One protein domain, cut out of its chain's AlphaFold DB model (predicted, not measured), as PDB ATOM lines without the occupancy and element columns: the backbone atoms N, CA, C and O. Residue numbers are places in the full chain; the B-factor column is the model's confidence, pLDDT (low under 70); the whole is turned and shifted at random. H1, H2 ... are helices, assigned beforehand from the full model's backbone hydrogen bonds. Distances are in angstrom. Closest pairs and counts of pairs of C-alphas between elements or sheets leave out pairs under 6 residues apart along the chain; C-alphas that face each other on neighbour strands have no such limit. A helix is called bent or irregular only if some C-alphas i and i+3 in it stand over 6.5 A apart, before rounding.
ATOM      1  N   GLY A  77     200.107 210.284 177.231       91.75
ATOM      2  CA  GLY A  77     199.136 209.254 176.888       91.75
ATOM      3  C   GLY A  77     197.689 209.746 176.949       91.75
ATOM      4  O   GLY A  77     196.912 209.420 176.057       91.75
ATOM      5  N   THR A  78     197.342 210.558 177.948       92.31
ATOM      6  CA  THR A  78     196.002 211.147 178.098       92.31
ATOM      7  C   THR A  78     195.740 212.208 177.031       92.31
ATOM      8  O   THR A  78     194.677 212.220 176.417       92.31
ATOM      9  N   ILE A  79     196.724 213.074 176.750       93.50
ATOM     10  CA  ILE A  79     196.633 214.079 175.680       93.50
ATOM     11  C   ILE A  79     196.400 213.404 174.326       93.50
ATOM     12  O   ILE A  79     195.535 213.840 173.565       93.50
ATOM     13  N   TYR A  80     197.158 212.341 174.038       94.75
ATOM     14  CA  TYR A  80     197.044 211.585 172.796       94.75
ATOM     15  C   TYR A  80     195.630 211.033 172.605       94.75
ATOM     16  O   TYR A  80     194.960 211.400 171.639       94.75
ATOM     17  N   ILE A  81     195.141 210.223 173.550       94.81
ATOM     18  CA  ILE A  81     193.831 209.582 173.402       94.81
ATOM     19  C   ILE A  81     192.698 210.611 173.379       94.81
ATOM     20  O   ILE A  81     191.802 210.490 172.552       94.81
ATOM     21  N   ASN A  82     192.780 211.688 174.175       93.38
ATOM     22  CA  ASN A  82     191.806 212.784 174.141       93.38
ATOM     23  C   ASN A  82     191.730 213.468 172.772       93.38
ATOM     24  O   ASN A  82     190.663 213.928 172.377       93.38
ATOM     25  N   ASN A  83     192.847 213.594 172.055       94.19
ATOM     26  CA  ASN A  83     192.848 214.169 170.712       94.19
ATOM     27  C   ASN A  83     192.396 213.157 169.659       94.19
ATOM     28  O   ASN A  83     191.686 213.536 168.732       94.19
ATOM     29  N   TYR A  84     192.747 211.884 169.832       95.25
ATOM     30  CA  TYR A  84     192.347 210.808 168.935       95.25
ATOM     31  C   TYR A  84     190.819 210.634 168.905       95.25
ATOM     32  O   TYR A  84     190.203 210.684 167.841       95.25
ATOM     33  N   VAL A  85     190.186 210.527 170.078       95.88
ATOM     34  CA  VAL A  85     188.739 210.261 170.206       95.88
ATOM     35  C   VAL A  85     187.845 211.430 169.787       95.88
ATOM     36  O   VAL A  85     186.677 211.215 169.478       95.88
ATOM     37  N   LYS A  86     188.368 212.665 169.733       94.75
ATOM     38  CA  LYS A  86     187.625 213.830 169.207       94.75
ATOM     39  C   LYS A  86     187.250 213.670 167.737       94.75
ATOM     40  O   LYS A  86     186.258 214.243 167.310       94.75
ATOM     41  N   ASN A  87     188.046 212.909 166.989       96.56
ATOM     42  CA  ASN A  87     187.840 212.670 165.563       96.56
ATOM     43  C   ASN A  87     187.028 211.393 165.291       96.56
ATOM     44  O   ASN A  87     186.885 210.995 164.139       96.56
ATOM     45  N   ILE A  88     186.516 210.734 166.336       97.75
ATOM     46  CA  ILE A  88     185.635 209.572 166.212       97.75
ATOM     47  C   ILE A  88     184.187 210.052 166.282       97.75
ATOM     48  O   ILE A  88     183.799 210.756 167.217       97.75
ATOM     49  N   ALA A  89     183.393 209.660 165.286       96.38
ATOM     50  CA  ALA A  89     182.046 210.184 165.084       96.38
ATOM     51  C   ALA A  89     181.047 209.758 166.171       96.38
ATOM     52  O   ALA A  89     180.247 210.580 166.611       96.38
ATOM     53  N   SER A  90     181.091 208.494 166.610       97.88
ATOM     54  CA  SER A  90     180.119 207.938 167.558       97.88
ATOM     55  C   SER A  90     180.735 207.625 168.916       97.88
ATOM     56  O   SER A  90     181.938 207.378 169.039       97.88
ATOM     57  N   ASP A  91     179.905 207.611 169.954       98.44
ATOM     58  CA  ASP A  91     180.364 207.272 171.298       98.44
ATOM     59  C   ASP A  91     180.710 205.783 171.427       98.44
ATOM     60  O   ASP A  91     181.621 205.446 172.180       98.44
ATOM     61  N   GLU A  92     180.075 204.900 170.651       98.50
ATOM     62  CA  GLU A  92     180.441 203.482 170.533       98.50
ATOM     63  C   GLU A  92     181.874 203.341 170.019       98.50
ATOM     64  O   GLU A  92     182.687 202.614 170.595       98.50
ATOM     65  N   GLY A  93     182.209 204.097 168.970       98.25
ATOM     66  CA  GLY A  93     183.562 204.159 168.435       98.25
ATOM     67  C   GLY A  93     184.560 204.647 169.486       98.25
ATOM     68  O   GLY A  93     185.621 204.046 169.666       98.25
ATOM     69  N   LYS A  94     184.213 205.700 170.236       98.50
ATOM     70  CA  LYS A  94     185.059 206.203 171.331       98.50
ATOM     71  C   LYS A  94     185.235 205.161 172.432       98.50
ATOM     72  O   LYS A  94     186.355 205.000 172.909       98.50
ATOM     73  N   LEU A  95     184.176 204.436 172.806       98.50
ATOM     74  CA  LEU A  95     184.238 203.366 173.802       98.50
ATOM     75  C   LEU A  95     185.279 202.322 173.404       98.50
ATOM     76  O   LEU A  95     186.219 202.076 174.158       98.50
ATOM     77  N   VAL A  96     185.158 201.741 172.208       97.75
ATOM     78  CA  VAL A  96     186.084 200.683 171.782       97.75
ATOM     79  C   VAL A  96     187.501 201.218 171.546       97.75
ATOM     80  O   VAL A  96     188.464 200.524 171.871       97.75
ATOM     81  N   ALA A  97     187.657 202.467 171.089       97.25
ATOM     82  CA  ALA A  97     188.962 203.120 170.973       97.25
ATOM     83  C   ALA A  97     189.665 203.270 172.323       97.25
ATOM     84  O   ALA A  97     190.843 202.937 172.447       97.25
ATOM     85  N   ILE A  98     188.937 203.739 173.336       97.38
ATOM     86  CA  ILE A  98     189.461 203.938 174.687       97.38
ATOM     87  C   ILE A  98     189.815 202.597 175.323       97.38
ATOM     88  O   ILE A  98     190.905 202.480 175.879       97.38
ATOM     89  N   ILE A  99     188.944 201.588 175.200       95.94
ATOM     90  CA  ILE A  99     189.230 200.226 175.669       95.94
ATOM     91  C   ILE A  99     190.546 199.751 175.047       95.94
ATOM     92  O   ILE A  99     191.514 199.517 175.764       95.94
ATOM     93  N   LEU A 100     190.629 199.688 173.717       94.44
ATOM     94  CA  LEU A 100     191.818 199.191 173.021       94.44
ATOM     95  C   LEU A 100     193.083 199.966 173.405       94.44
ATOM     96  O   LEU A 100     194.112 199.359 173.696       94.44
ATOM     97  N   TYR A 101     193.004 201.296 173.466       94.31
ATOM     98  CA  TYR A 101     194.138 202.128 173.844       94.31
ATOM     99  C   TYR A 101     194.621 201.851 175.271       94.31
ATOM    100  O   TYR A 101     195.824 201.731 175.490       94.31
ATOM    101  N   LYS A 102     193.712 201.720 176.244       92.69
ATOM    102  CA  LYS A 102     194.078 201.433 177.639       92.69
ATOM    103  C   LYS A 102     194.621 200.020 177.820       92.69
ATOM    104  O   LYS A 102     195.533 199.829 178.616       92.69
ATOM    105  N   PHE A 103     194.127 199.060 177.042       89.12
ATOM    106  CA  PHE A 103     194.682 197.711 177.003       89.12
ATOM    107  C   PHE A 103     196.111 197.691 176.433       89.12
ATOM    108  O   PHE A 103     196.977 197.062 177.030       89.12
ATOM    109  N   TYR A 104     196.377 198.396 175.324       86.31
ATOM    110  CA  TYR A 104     197.711 198.453 174.697       86.31
ATOM    111  C   TYR A 104     198.688 199.420 175.390       86.31
ATOM    112  O   TYR A 104     199.904 199.285 175.246       86.31
ATOM    113  N   ASN A 105     198.158 200.387 176.142       80.38
ATOM    114  CA  ASN A 105     198.831 201.318 177.054       80.38
ATOM    115  C   ASN A 105     200.068 202.054 176.495       80.38
ATOM    116  O   ASN A 105     200.945 202.491 177.242       80.38
ATOM    117  N   THR A 106     200.179 202.199 175.174       81.00
ATOM    118  CA  THR A 106     201.325 202.852 174.533       81.00
ATOM    119  C   THR A 106     200.891 203.621 173.290       81.00
ATOM    120  O   THR A 106     200.219 203.095 172.405       81.00
ATOM    121  N   VAL A 107     201.313 204.885 173.215       86.31
ATOM    122  CA  VAL A 107     201.069 205.744 172.044       86.31
ATOM    123  C   VAL A 107     201.730 205.158 170.793       86.31
ATOM    124  O   VAL A 107     201.089 205.093 169.754       86.31
ATOM    125  N   ASP A 108     202.974 204.676 170.913       84.19
ATOM    126  CA  ASP A 108     203.752 204.150 169.779       84.19
ATOM    127  C   ASP A 108     203.069 202.956 169.106       84.19
ATOM    128  O   ASP A 108     202.872 202.974 167.894       84.19
ATOM    129  N   ILE A 109     202.650 201.944 169.882       80.06
ATOM    130  CA  ILE A 109     201.936 200.796 169.312       80.06
ATOM    131  C   ILE A 109     200.657 201.293 168.652       80.06
ATOM    132  O   ILE A 109     200.427 200.981 167.491       80.06
ATOM    133  N   PHE A 110     199.848 202.083 169.364       84.50
ATOM    134  CA  PHE A 110     198.537 202.500 168.871       84.50
ATOM    135  C   PHE A 110     198.617 203.283 167.549       84.50
ATOM    136  O   PHE A 110     197.816 203.028 166.653       84.50
ATOM    137  N   GLU A 111     199.617 204.157 167.382       87.12
ATOM    138  CA  GLU A 111     199.875 204.880 166.126       87.12
ATOM    139  C   GLU A 111     200.330 203.953 164.989       87.12
ATOM    140  O   GLU A 111     199.990 204.177 163.826       87.12
ATOM    141  N   ARG A 112     201.080 202.894 165.303       85.69
ATOM    142  CA  ARG A 112     201.645 201.977 164.304       85.69
ATOM    143  C   ARG A 112     200.664 200.904 163.826       85.69
ATOM    144  O   ARG A 112     200.917 200.283 162.799       85.69
ATOM    145  N   LEU A 113     199.531 200.702 164.504       85.81
ATOM    146  CA  LEU A 113     198.524 199.699 164.120       85.81
ATOM    147  C   LEU A 113     197.824 199.976 162.782       85.81
ATOM    148  O   LEU A 113     197.078 199.119 162.309       85.81
ATOM    149  N   GLY A 114     198.030 201.150 162.178       83.81
ATOM    150  CA  GLY A 114     197.429 201.500 160.889       83.81
ATOM    151  C   GLY A 114     195.908 201.664 160.951       83.81
ATOM    152  O   GLY A 114     195.241 201.540 159.928       83.81
ATOM    153  N   VAL A 115     195.361 201.919 162.143       90.25
ATOM    154  CA  VAL A 115     193.951 202.264 162.347       90.25
ATOM    155  C   VAL A 115     193.803 203.777 162.478       90.25
ATOM    156  O   VAL A 115     194.614 204.453 163.106       90.25
ATOM    157  N   SER A 116     192.757 204.304 161.862       93.62
ATOM    158  CA  SER A 116     192.368 205.710 161.860       93.62
ATOM    159  C   SER A 116     191.113 205.916 162.713       93.62
ATOM    160  O   SER A 116     190.371 204.959 162.938       93.62
ATOM    161  N   PRO A 117     190.805 207.143 163.173       95.25
ATOM    162  CA  PRO A 117     189.580 207.410 163.930       95.25
ATOM    163  C   PRO A 117     188.292 206.919 163.244       95.25
ATOM    164  O   PRO A 117     187.390 206.435 163.921       95.25
ATOM    165  N   SER A 118     188.225 206.960 161.909       96.06
ATOM    166  CA  SER A 118     187.080 206.459 161.131       96.06
ATOM    167  C   SER A 118     186.898 204.940 161.169       96.06
ATOM    168  O   SER A 118     185.818 204.457 160.843       96.06
ATOM    169  N   ASP A 119     187.916 204.174 161.569       96.56
ATOM    170  CA  ASP A 119     187.805 202.717 161.705       96.56
ATOM    171  C   ASP A 119     187.054 202.299 162.979       96.56
ATOM    172  O   ASP A 119     186.577 201.167 163.081       96.56
ATOM    173  N   PHE A 120     186.932 203.205 163.953       97.38
ATOM    174  CA  PHE A 120     186.284 202.946 165.234       97.38
ATOM    175  C   PHE A 120     184.779 203.181 165.105       97.38
ATOM    176  O   PHE A 120     184.277 204.286 165.299       97.38
ATOM    177  N   THR A 121     184.068 202.111 164.760       95.94
ATOM    178  CA  THR A 121     182.612 202.081 164.567       95.94
ATOM    179  C   THR A 121     181.990 200.918 165.351       95.94
ATOM    180  O   THR A 121     182.680 200.221 166.097       95.94
ATOM    181  N   THR A 122     180.691 200.675 165.170       96.81
ATOM    182  CA  THR A 122     180.005 199.491 165.711       96.81
ATOM    183  C   THR A 122     180.410 198.179 165.025       96.81
ATOM    184  O   THR A 122     180.165 197.112 165.587       96.81
ATOM    185  N   ASP A 123     181.082 198.215 163.865       97.00
ATOM    186  CA  ASP A 123     181.634 197.018 163.214       97.00
ATOM    187  C   ASP A 123     182.950 196.570 163.874       97.00
ATOM    188  O   ASP A 123     184.064 196.707 163.351       97.00
ATOM    189  N   THR A 124     182.814 195.990 165.066       96.31
ATOM    190  CA  THR A 124     183.935 195.475 165.860       96.31
ATOM    191  C   THR A 124     184.646 194.293 165.201       96.31
ATOM    192  O   THR A 124     185.816 194.030 165.495       96.31
ATOM    193  N   LYS A 125     183.984 193.578 164.280       96.69
ATOM    194  CA  LYS A 125     184.580 192.454 163.544       96.69
ATOM    195  C   LYS A 125     185.597 192.951 162.523       96.69
ATOM    196  O   LYS A 125     186.718 192.435 162.515       96.69
ATOM    197  N   SER A 126     185.230 193.947 161.716       96.25
ATOM    198  CA  SER A 126     186.141 194.589 160.762       96.25
ATOM    199  C   SER A 126     187.291 195.297 161.481       96.25
ATOM    200  O   SER A 126     188.458 195.071 161.151       96.25
ATOM    201  N   LEU A 127     186.995 196.044 162.554       96.81
ATOM    202  CA  LEU A 127     188.024 196.682 163.382       96.81
ATOM    203  C   LEU A 127     189.023 195.655 163.943       96.81
ATOM    204  O   LEU A 127     190.234 195.834 163.829       96.81
ATOM    205  N   SER A 128     188.534 194.538 164.485       95.94
ATOM    206  CA  SER A 128     189.380 193.447 164.981       95.94
ATOM    207  C   SER A 128     190.308 192.878 163.901       95.94
ATOM    208  O   SER A 128     191.492 192.654 164.153       95.94
ATOM    209  N   GLN A 129     189.797 192.657 162.684       95.06
ATOM    210  CA  GLN A 129     190.602 192.167 161.560       95.06
ATOM    211  C   GLN A 129     191.690 193.169 161.157       95.06
ATOM    212  O   GLN A 129     192.834 192.760 160.938       95.06
ATOM    213  N   LYS A 130     191.362 194.467 161.115       95.06
ATOM    214  CA  LYS A 130     192.326 195.542 160.841       95.06
ATOM    215  C   LYS A 130     193.430 195.589 161.893       95.06
ATOM    216  O   LYS A 130     194.595 195.550 161.523       95.06
ATOM    217  N   LEU A 131     193.079 195.557 163.182       93.25
ATOM    218  CA  LEU A 131     194.048 195.555 164.287       93.25
ATOM    219  C   LEU A 131     195.012 194.367 164.210       93.25
ATOM    220  O   LEU A 131     196.220 194.543 164.341       93.25
ATOM    221  N   ILE A 132     194.495 193.157 163.971       92.06
ATOM    222  CA  ILE A 132     195.323 191.948 163.849       92.06
ATOM    223  C   ILE A 132     196.251 192.045 162.633       92.06
ATOM    224  O   ILE A 132     197.406 191.637 162.716       92.06
ATOM    225  N   SER A 133     195.754 192.564 161.509       91.94
ATOM    226  CA  SER A 133     196.553 192.721 160.289       91.94
ATOM    227  C   SER A 133     197.647 193.772 160.477       91.94
ATOM    228  O   SER A 133     198.803 193.502 160.174       91.94
ATOM    229  N   GLY A 134     197.303 194.927 161.054       89.94
ATOM    230  CA  GLY A 134     198.249 195.988 161.389       89.94
ATOM    231  C   GLY A 134     199.347 195.499 162.326       89.94
ATOM    232  O   GLY A 134     200.520 195.682 162.030       89.94
ATOM    233  N   TYR A 135     198.978 194.781 163.389       87.44
ATOM    234  CA  TYR A 135     199.936 194.200 164.329       87.44
ATOM    235  C   TYR A 135     200.886 193.188 163.681       87.44
ATOM    236  O   TYR A 135     202.085 193.246 163.918       87.44
ATOM    237  N   LYS A 136     200.389 192.301 162.808       86.38
ATOM    238  CA  LYS A 136     201.241 191.351 162.067       86.38
ATOM    239  C   LYS A 136     202.224 192.029 161.110       86.38
ATOM    240  O   LYS A 136     203.248 191.440 160.791       86.38
ATOM    241  N   ASN A 137     201.908 193.241 160.655       85.12
ATOM    242  CA  ASN A 137     202.772 194.030 159.779       85.12
ATOM    243  C   ASN A 137     203.817 194.852 160.556       85.12
ATOM    244  O   ASN A 137     204.666 195.491 159.938       85.12
ATOM    245  N   LEU A 138     203.780 194.849 161.895       80.06
ATOM    246  CA  LEU A 138     204.832 195.424 162.732       80.06
ATOM    247  C   LEU A 138     206.027 194.457 162.764       80.06
ATOM    248  O   LEU A 138     206.161 193.668 163.690       80.06
ATOM    249  N   SER A 139     206.873 194.479 161.735       59.28
ATOM    250  CA  SER A 139     208.056 193.612 161.640       59.28
ATOM    251  C   SER A 139     209.151 193.936 162.679       59.28
ATOM    252  O   SER A 139     209.414 195.104 162.972       59.28
ATOM    253  N   ASP A 140     209.771 192.857 163.169       55.91
ATOM    254  CA  ASP A 140     210.893 192.555 164.092       55.91
ATOM    255  C   ASP A 140     211.861 193.614 164.680       55.91
ATOM    256  O   ASP A 140     212.582 193.283 165.620       55.91
ATOM    257  N   ASP A 141     211.902 194.878 164.250       53.97
ATOM    258  CA  ASP A 141     213.007 195.780 164.648       53.97
ATOM    259  C   ASP A 141     212.821 196.487 166.004       53.97
ATOM    260  O   ASP A 141     213.735 197.161 166.495       53.97
ATOM    261  N   LYS A 142     211.650 196.359 166.642       54.25
ATOM    262  CA  LYS A 142     211.410 196.865 168.006       54.25
ATOM    263  C   LYS A 142     210.469 195.938 168.775       54.25
ATOM    264  O   LYS A 142     209.396 195.642 168.248       54.25
ATOM    265  N   PRO A 143     210.798 195.555 170.027       53.16
ATOM    266  CA  PRO A 143     209.868 194.842 170.893       53.16
ATOM    267  C   PRO A 143     208.547 195.602 170.952       53.16
ATOM    268  O   PRO A 143     208.519 196.786 171.292       53.16
ATOM    269  N   VAL A 144     207.454 194.934 170.582       55.72
ATOM    270  CA  VAL A 144     206.133 195.569 170.563       55.72
ATOM    271  C   VAL A 144     205.658 195.844 171.992       55.72
ATOM    272  O   VAL A 144     204.937 196.802 172.208       55.72
ATOM    273  N   PHE A 145     206.138 195.102 172.995       55.69
ATOM    274  CA  PHE A 145     205.808 195.321 174.403       55.69
ATOM    275  C   PHE A 145     207.065 195.536 175.250       55.69
ATOM    276  O   PHE A 145     208.010 194.758 175.167       55.69
ATOM    277  N   ASN A 146     207.059 196.566 176.104       47.78
ATOM    278  CA  ASN A 146     207.992 196.648 177.232       47.78
ATOM    279  C   ASN A 146     207.534 195.680 178.340       47.78
ATOM    280  O   ASN A 146     206.332 195.455 178.493       47.78
ATOM    281  N   ASP A 147     208.466 195.195 179.170       39.81
ATOM    282  CA  ASP A 147     208.258 194.221 180.266       39.81
ATOM    283  C   ASP A 147     207.157 194.582 181.294       39.81
ATOM    284  O   ASP A 147     206.763 193.762 182.117       39.81
ATOM    285  N   ALA A 148     206.603 195.797 181.239       39.94
ATOM    286  CA  ALA A 148     205.546 196.292 182.124       39.94
ATOM    287  C   ALA A 148     204.117 195.817 181.759       39.94
ATOM    288  O   ALA A 148     203.137 196.328 182.304       39.94
ATOM    289  N   TYR A 149     203.962 194.872 180.825       45.72
ATOM    290  CA  TYR A 149     202.660 194.457 180.288       45.72
ATOM    291  C   TYR A 149     201.935 193.422 181.179       45.72
ATOM    292  O   TYR A 149     201.750 192.254 180.815       45.72
ATOM    293  N   LEU A 150     201.484 193.869 182.355       46.47
ATOM    294  CA  LEU A 150     200.663 193.115 183.320       46.47
ATOM    295  C   LEU A 150     199.171 193.074 182.931       46.47
ATOM    296  O   LEU A 150     198.293 193.322 183.749       46.47
ATOM    297  N   VAL A 151     198.858 192.764 181.670       52.09
ATOM    298  CA  VAL A 151     197.470 192.492 181.255       52.09
ATOM    299  C   VAL A 151     197.287 190.986 181.075       52.09
ATOM    300  O   VAL A 151     198.019 190.331 180.324       52.09
ATOM    301  N   THR A 152     196.326 190.425 181.804       50.41
ATOM    302  CA  THR A 152     195.930 189.010 181.845       50.41
ATOM    303  C   THR A 152     195.090 188.639 180.618       50.41
ATOM    304  O   THR A 152     193.898 188.387 180.706       50.41
ATOM    305  N   ALA A 153     195.699 188.590 179.431       51.91
ATOM    306  CA  ALA A 153     194.991 188.243 178.187       51.91
ATOM    307  C   ALA A 153     194.941 186.726 177.879       51.91
ATOM    308  O   ALA A 153     194.695 186.340 176.736       51.91
ATOM    309  N   GLY A 154     195.168 185.861 178.875       55.44
ATOM    310  CA  GLY A 154     195.252 184.404 178.696       55.44
ATOM    311  C   GLY A 154     196.532 183.939 177.975       55.44
ATOM    312  O   GLY A 154     197.404 184.758 177.684       55.44
ATOM    313  N   PRO A 155     196.679 182.626 177.711       56.69
ATOM    314  CA  PRO A 155     197.833 182.084 176.995       56.69
ATOM    315  C   PRO A 155     197.868 182.548 175.526       56.69
ATOM    316  O   PRO A 155     196.828 182.711 174.883       56.69
ATOM    317  N   GLY A 156     199.076 182.727 174.984       71.00
ATOM    318  CA  GLY A 156     199.313 183.176 173.606       71.00
ATOM    319  C   GLY A 156     199.603 184.675 173.473       71.00
ATOM    320  O   GLY A 156     199.958 185.345 174.442       71.00
ATOM    321  N   ASP A 157     199.482 185.200 172.251       79.75
ATOM    322  CA  ASP A 157     199.753 186.611 171.964       79.75
ATOM    323  C   ASP A 157     198.655 187.511 172.557       79.75
ATOM    324  O   ASP A 157     197.495 187.502 172.123       79.75
ATOM    325  N   LYS A 158     199.045 188.306 173.560       79.62
ATOM    326  CA  LYS A 158     198.138 189.176 174.311       79.62
ATOM    327  C   LYS A 158     197.452 190.207 173.419       79.62
ATOM    328  O   LYS A 158     196.259 190.446 173.599       79.62
ATOM    329  N   PHE A 159     198.173 190.783 172.454       85.50
ATOM    330  CA  PHE A 159     197.608 191.752 171.520       85.50
ATOM    331  C   PHE A 159     196.471 191.115 170.730       85.50
ATOM    332  O   PHE A 159     195.350 191.622 170.697       85.50
ATOM    333  N   ILE A 160     196.751 189.959 170.125       87.88
ATOM    334  CA  ILE A 160     195.789 189.240 169.291       87.88
ATOM    335  C   ILE A 160     194.566 188.830 170.115       87.88
ATOM    336  O   ILE A 160     193.441 188.896 169.614       87.88
ATOM    337  N   ASN A 161     194.755 188.426 171.370       87.81
ATOM    338  CA  ASN A 161     193.655 188.048 172.254       87.81
ATOM    339  C   ASN A 161     192.750 189.245 172.593       87.81
ATOM    340  O   ASN A 161     191.527 189.115 172.512       87.81
ATOM    341  N   ILE A 162     193.329 190.416 172.878       88.75
ATOM    342  CA  ILE A 162     192.580 191.667 173.083       88.75
ATOM    343  C   ILE A 162     191.847 192.065 171.796       88.75
ATOM    344  O   ILE A 162     190.641 192.289 171.808       88.75
ATOM    345  N   ALA A 163     192.530 192.069 170.649       91.50
ATOM    346  CA  ALA A 163     191.903 192.399 169.375       91.50
ATOM    347  C   ALA A 163     190.764 191.429 169.023       91.50
ATOM    348  O   ALA A 163     189.780 191.834 168.414       91.50
ATOM    349  N   LYS A 164     190.850 190.145 169.388       92.31
ATOM    350  CA  LYS A 164     189.768 189.169 169.173       92.31
ATOM    351  C   LYS A 164     188.593 189.358 170.132       92.31
ATOM    352  O   LYS A 164     187.471 189.041 169.733       92.31
ATOM    353  N   SER A 165     188.822 189.827 171.361       91.75
ATOM    354  CA  SER A 165     187.763 189.935 172.376       91.75
ATOM    355  C   SER A 165     186.673 190.921 171.954       91.75
ATOM    356  O   SER A 165     185.490 190.612 172.106       91.75
ATOM    357  N   ILE A 166     187.052 192.026 171.299       94.81
ATOM    358  CA  ILE A 166     186.103 193.068 170.882       94.81
ATOM    359  C   ILE A 166     185.073 192.577 169.859       94.81
ATOM    360  O   ILE A 166     184.003 193.162 169.757       94.81
ATOM    361  N   LYS A 167     185.339 191.482 169.125       95.06
ATOM    362  CA  LYS A 167     184.402 190.923 168.126       95.06
ATOM    363  C   LYS A 167     183.045 190.539 168.717       95.06
ATOM    364  O   LYS A 167     182.086 190.360 167.971       95.06
ATOM    365  N   LYS A 168     183.009 190.299 170.030       92.88
ATOM    366  CA  LYS A 168     181.811 189.909 170.777       92.88
ATOM    367  C   LYS A 168     181.099 191.103 171.415       92.88
ATOM    368  O   LYS A 168     180.059 190.902 172.027       92.88
ATOM    369  N   PHE A 169     181.664 192.305 171.322       96.69
ATOM    370  CA  PHE A 169     181.079 193.486 171.939       96.69
ATOM    371  C   PHE A 169     179.889 193.977 171.129       96.69
ATOM    372  O   PHE A 169     180.006 194.246 169.934       96.69
ATOM    373  N   ASP A 170     178.772 194.135 171.827       97.69
ATOM    374  CA  ASP A 170     177.654 194.964 171.405       97.69
ATOM    375  C   ASP A 170     177.841 196.343 172.046       97.69
ATOM    376  O   ASP A 170     177.464 196.573 173.196       97.69
ATOM    377  N   LEU A 171     178.528 197.239 171.333       98.25
ATOM    378  CA  LEU A 171     178.952 198.529 171.887       98.25
ATOM    379  C   LEU A 171     177.772 199.434 172.245       98.25
ATOM    380  O   LEU A 171     177.860 200.178 173.219       98.25
ATOM    381  N   THR A 172     176.678 199.354 171.485       98.19
ATOM    382  CA  THR A 172     175.461 200.126 171.750       98.19
ATOM    383  C   THR A 172     174.835 199.668 173.062       98.19
ATOM    384  O   THR A 172     174.639 200.489 173.957       98.19
ATOM    385  N   LYS A 173     174.632 198.354 173.228       98.31
ATOM    386  CA  LYS A 173     174.099 197.790 174.473       98.31
ATOM    387  C   LYS A 173     175.017 198.055 175.668       98.31
ATOM    388  O   LYS A 173     174.551 198.453 176.730       98.31
ATOM    389  N   MET A 174     176.331 197.884 175.497       98.38
ATOM    390  CA  MET A 174     177.301 198.173 176.556       98.38
ATOM    391  C   MET A 174     177.215 199.632 177.014       98.38
ATOM    392  O   MET A 174     177.172 199.891 178.214       98.38
ATOM    393  N   LEU A 175     177.174 200.594 176.085       98.31
ATOM    394  CA  LEU A 175     177.052 202.008 176.445       98.31
ATOM    395  C   LEU A 175     175.738 202.325 177.149       98.31
ATOM    396  O   LEU A 175     175.751 203.098 178.107       98.31
ATOM    397  N   GLU A 176     174.628 201.754 176.685       98.19
ATOM    398  CA  GLU A 176     173.327 201.906 177.332       98.19
ATOM    399  C   GLU A 176     173.384 201.425 178.786       98.19
ATOM    400  O   GLU A 176     173.075 202.190 179.702       98.19
ATOM    401  N   GLU A 177     173.876 200.208 179.022       98.31
ATOM    402  CA  GLU A 177     174.002 199.650 180.370       98.31
ATOM    403  C   GLU A 177     174.921 200.498 181.263       98.31
ATOM    404  O   GLU A 177     174.586 200.766 182.413       98.31
ATOM    405  N   ILE A 178     176.053 200.985 180.747       98.31
ATOM    406  CA  ILE A 178     177.002 201.797 181.531       98.31
ATOM    407  C   ILE A 178     176.407 203.167 181.902       98.31
ATOM    408  O   ILE A 178     176.675 203.687 182.989       98.31
ATOM    409  N   ARG A 179     175.627 203.785 181.005       97.81
ATOM    410  CA  ARG A 179     175.093 205.152 181.171       97.81
ATOM    411  C   ARG A 179     173.834 205.230 182.029       97.81
ATOM    412  O   ARG A 179     173.569 206.286 182.611       97.81
ATOM    413  N   THR A 180     173.059 204.152 182.068       96.94
ATOM    414  CA  THR A 180     171.758 204.089 182.751       96.94
ATOM    415  C   THR A 180     171.863 203.826 184.249       96.94
ATOM    416  O   THR A 180     170.841 203.823 184.919       96.94
ATOM    417  N   GLN A 181     173.076 203.655 184.784       98.06
ATOM    418  CA  GLN A 181     173.288 203.454 186.217       98.06
ATOM    419  C   GLN A 181     172.922 204.708 187.033       98.06
ATOM    420  O   GLN A 181     172.954 205.844 186.524       98.06
ATOM    421  N   ASP A 182     172.597 204.501 188.310       95.81
ATOM    422  CA  ASP A 182     172.100 205.562 189.187       95.81
ATOM    423  C   ASP A 182     173.236 206.494 189.620       95.81
ATOM    424  O   ASP A 182     173.076 207.717 189.673       95.81
ATOM    425  N   ASN A 183     174.433 205.942 189.832       96.94
ATOM    426  CA  ASN A 183     175.611 206.691 190.265       96.94
ATOM    427  C   ASN A 183     176.904 206.281 189.529       96.94
ATOM    428  O   ASN A 183     176.946 205.341 188.733       96.94
TER     429      ASN A 183
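AT A GLANCE: This is residues 77 to 183 of the 333 residues of the protein "aGPT-Pplase1 domain-containing protein" of Campylobacter jejuni (UniProt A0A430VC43). The longest helix, H2, runs through the middle of an elongated helical body, with H1 packed on one side of it and H5, paired with H4, on the other; H2, H4 and H5 make a triangle of helices running nearly lengthwise. H6 meets H2 near its start, at residues 92 to 96, and makes a corner with it, with residues 177 to 183 sticking out, while short H3 stands crosswise near the other end of H2, and a long loop, residues 137 to 157, swings wide from H4 before returning to H5. The printed part has 107 residues, with six named helices, H1 to H6 in chain order, and no named strand: the class is all helix. It is compact by its radius of gyration of the C-alphas, 14.0 A, with spans of 46 by 30 by 26 A.

IN THESE COORDINATES: H2, residues 91 to 104, is 19.8 A from first to last C-alpha and begins at C-alpha 91 (180.364, 207.272, 171.298). H1 is residues 77 to 85, starting at C-alpha 77 (199.136, 209.254, 176.888). H3 is residues 107 to 112. H4, residues 124 to 136, is 18.2 A long, and H5, residues 158 to 168, is 16.7 A. H5 is neither bent nor irregular, but only just: C-alphas 165 and 168 are 6.2 A apart. H6, residues 171 to 179, ends at C-alpha 179 (175.093, 205.152, 181.171).

HOW THE PARTS SIT: H2 is the hub, touching H1, H5 and H6. H1 and H2 form a helical hairpin at a shallow tilt of 30 degrees, opposite ways; their closest C-alphas, Val 85 and Lys 94, are 5.6 A apart. H2 touches H5 at a shallow tilt of 21 degrees, opposite ways, with C-alphas of Tyr 104 and Phe 159 closest at 7.4 A. H4 and H5 form the other helical hairpin, at a shallow tilt of 15 degrees, opposite ways, closest at the C-alphas of Lys 125 and Lys 167, 4.8 A. H2 and H4 are near each other, with 6 pairs of C-alphas within 10 A. H2 touches H6 with residues 92 to 96 alone, about perpendicular at 90 degrees; the C-alphas of Glu 92 and Leu 171 are closest at 5.3 A. H3 is close to but not clearly touching H2, about perpendicular at 74 degrees, with C-alphas of Tyr 101 and Phe 110 closest at 6.6 A. H1 and H4 are apart, for instance. Every O i to N i+4 pair is within hydrogen-bond range in H1, H2, H3, H4 and H6; in H5 it is 4 of 7.

THE WHOLE: The C-alphas farthest apart, those of Asp 141 and Asp 182, are 48.7 A apart. The printed part has no cut. The links H3 to H4 and H4 to H5 are long, at 11 and 21 residues. Mean pLDDT of the printed part is 86.2; residues 139 to 155 are under 70.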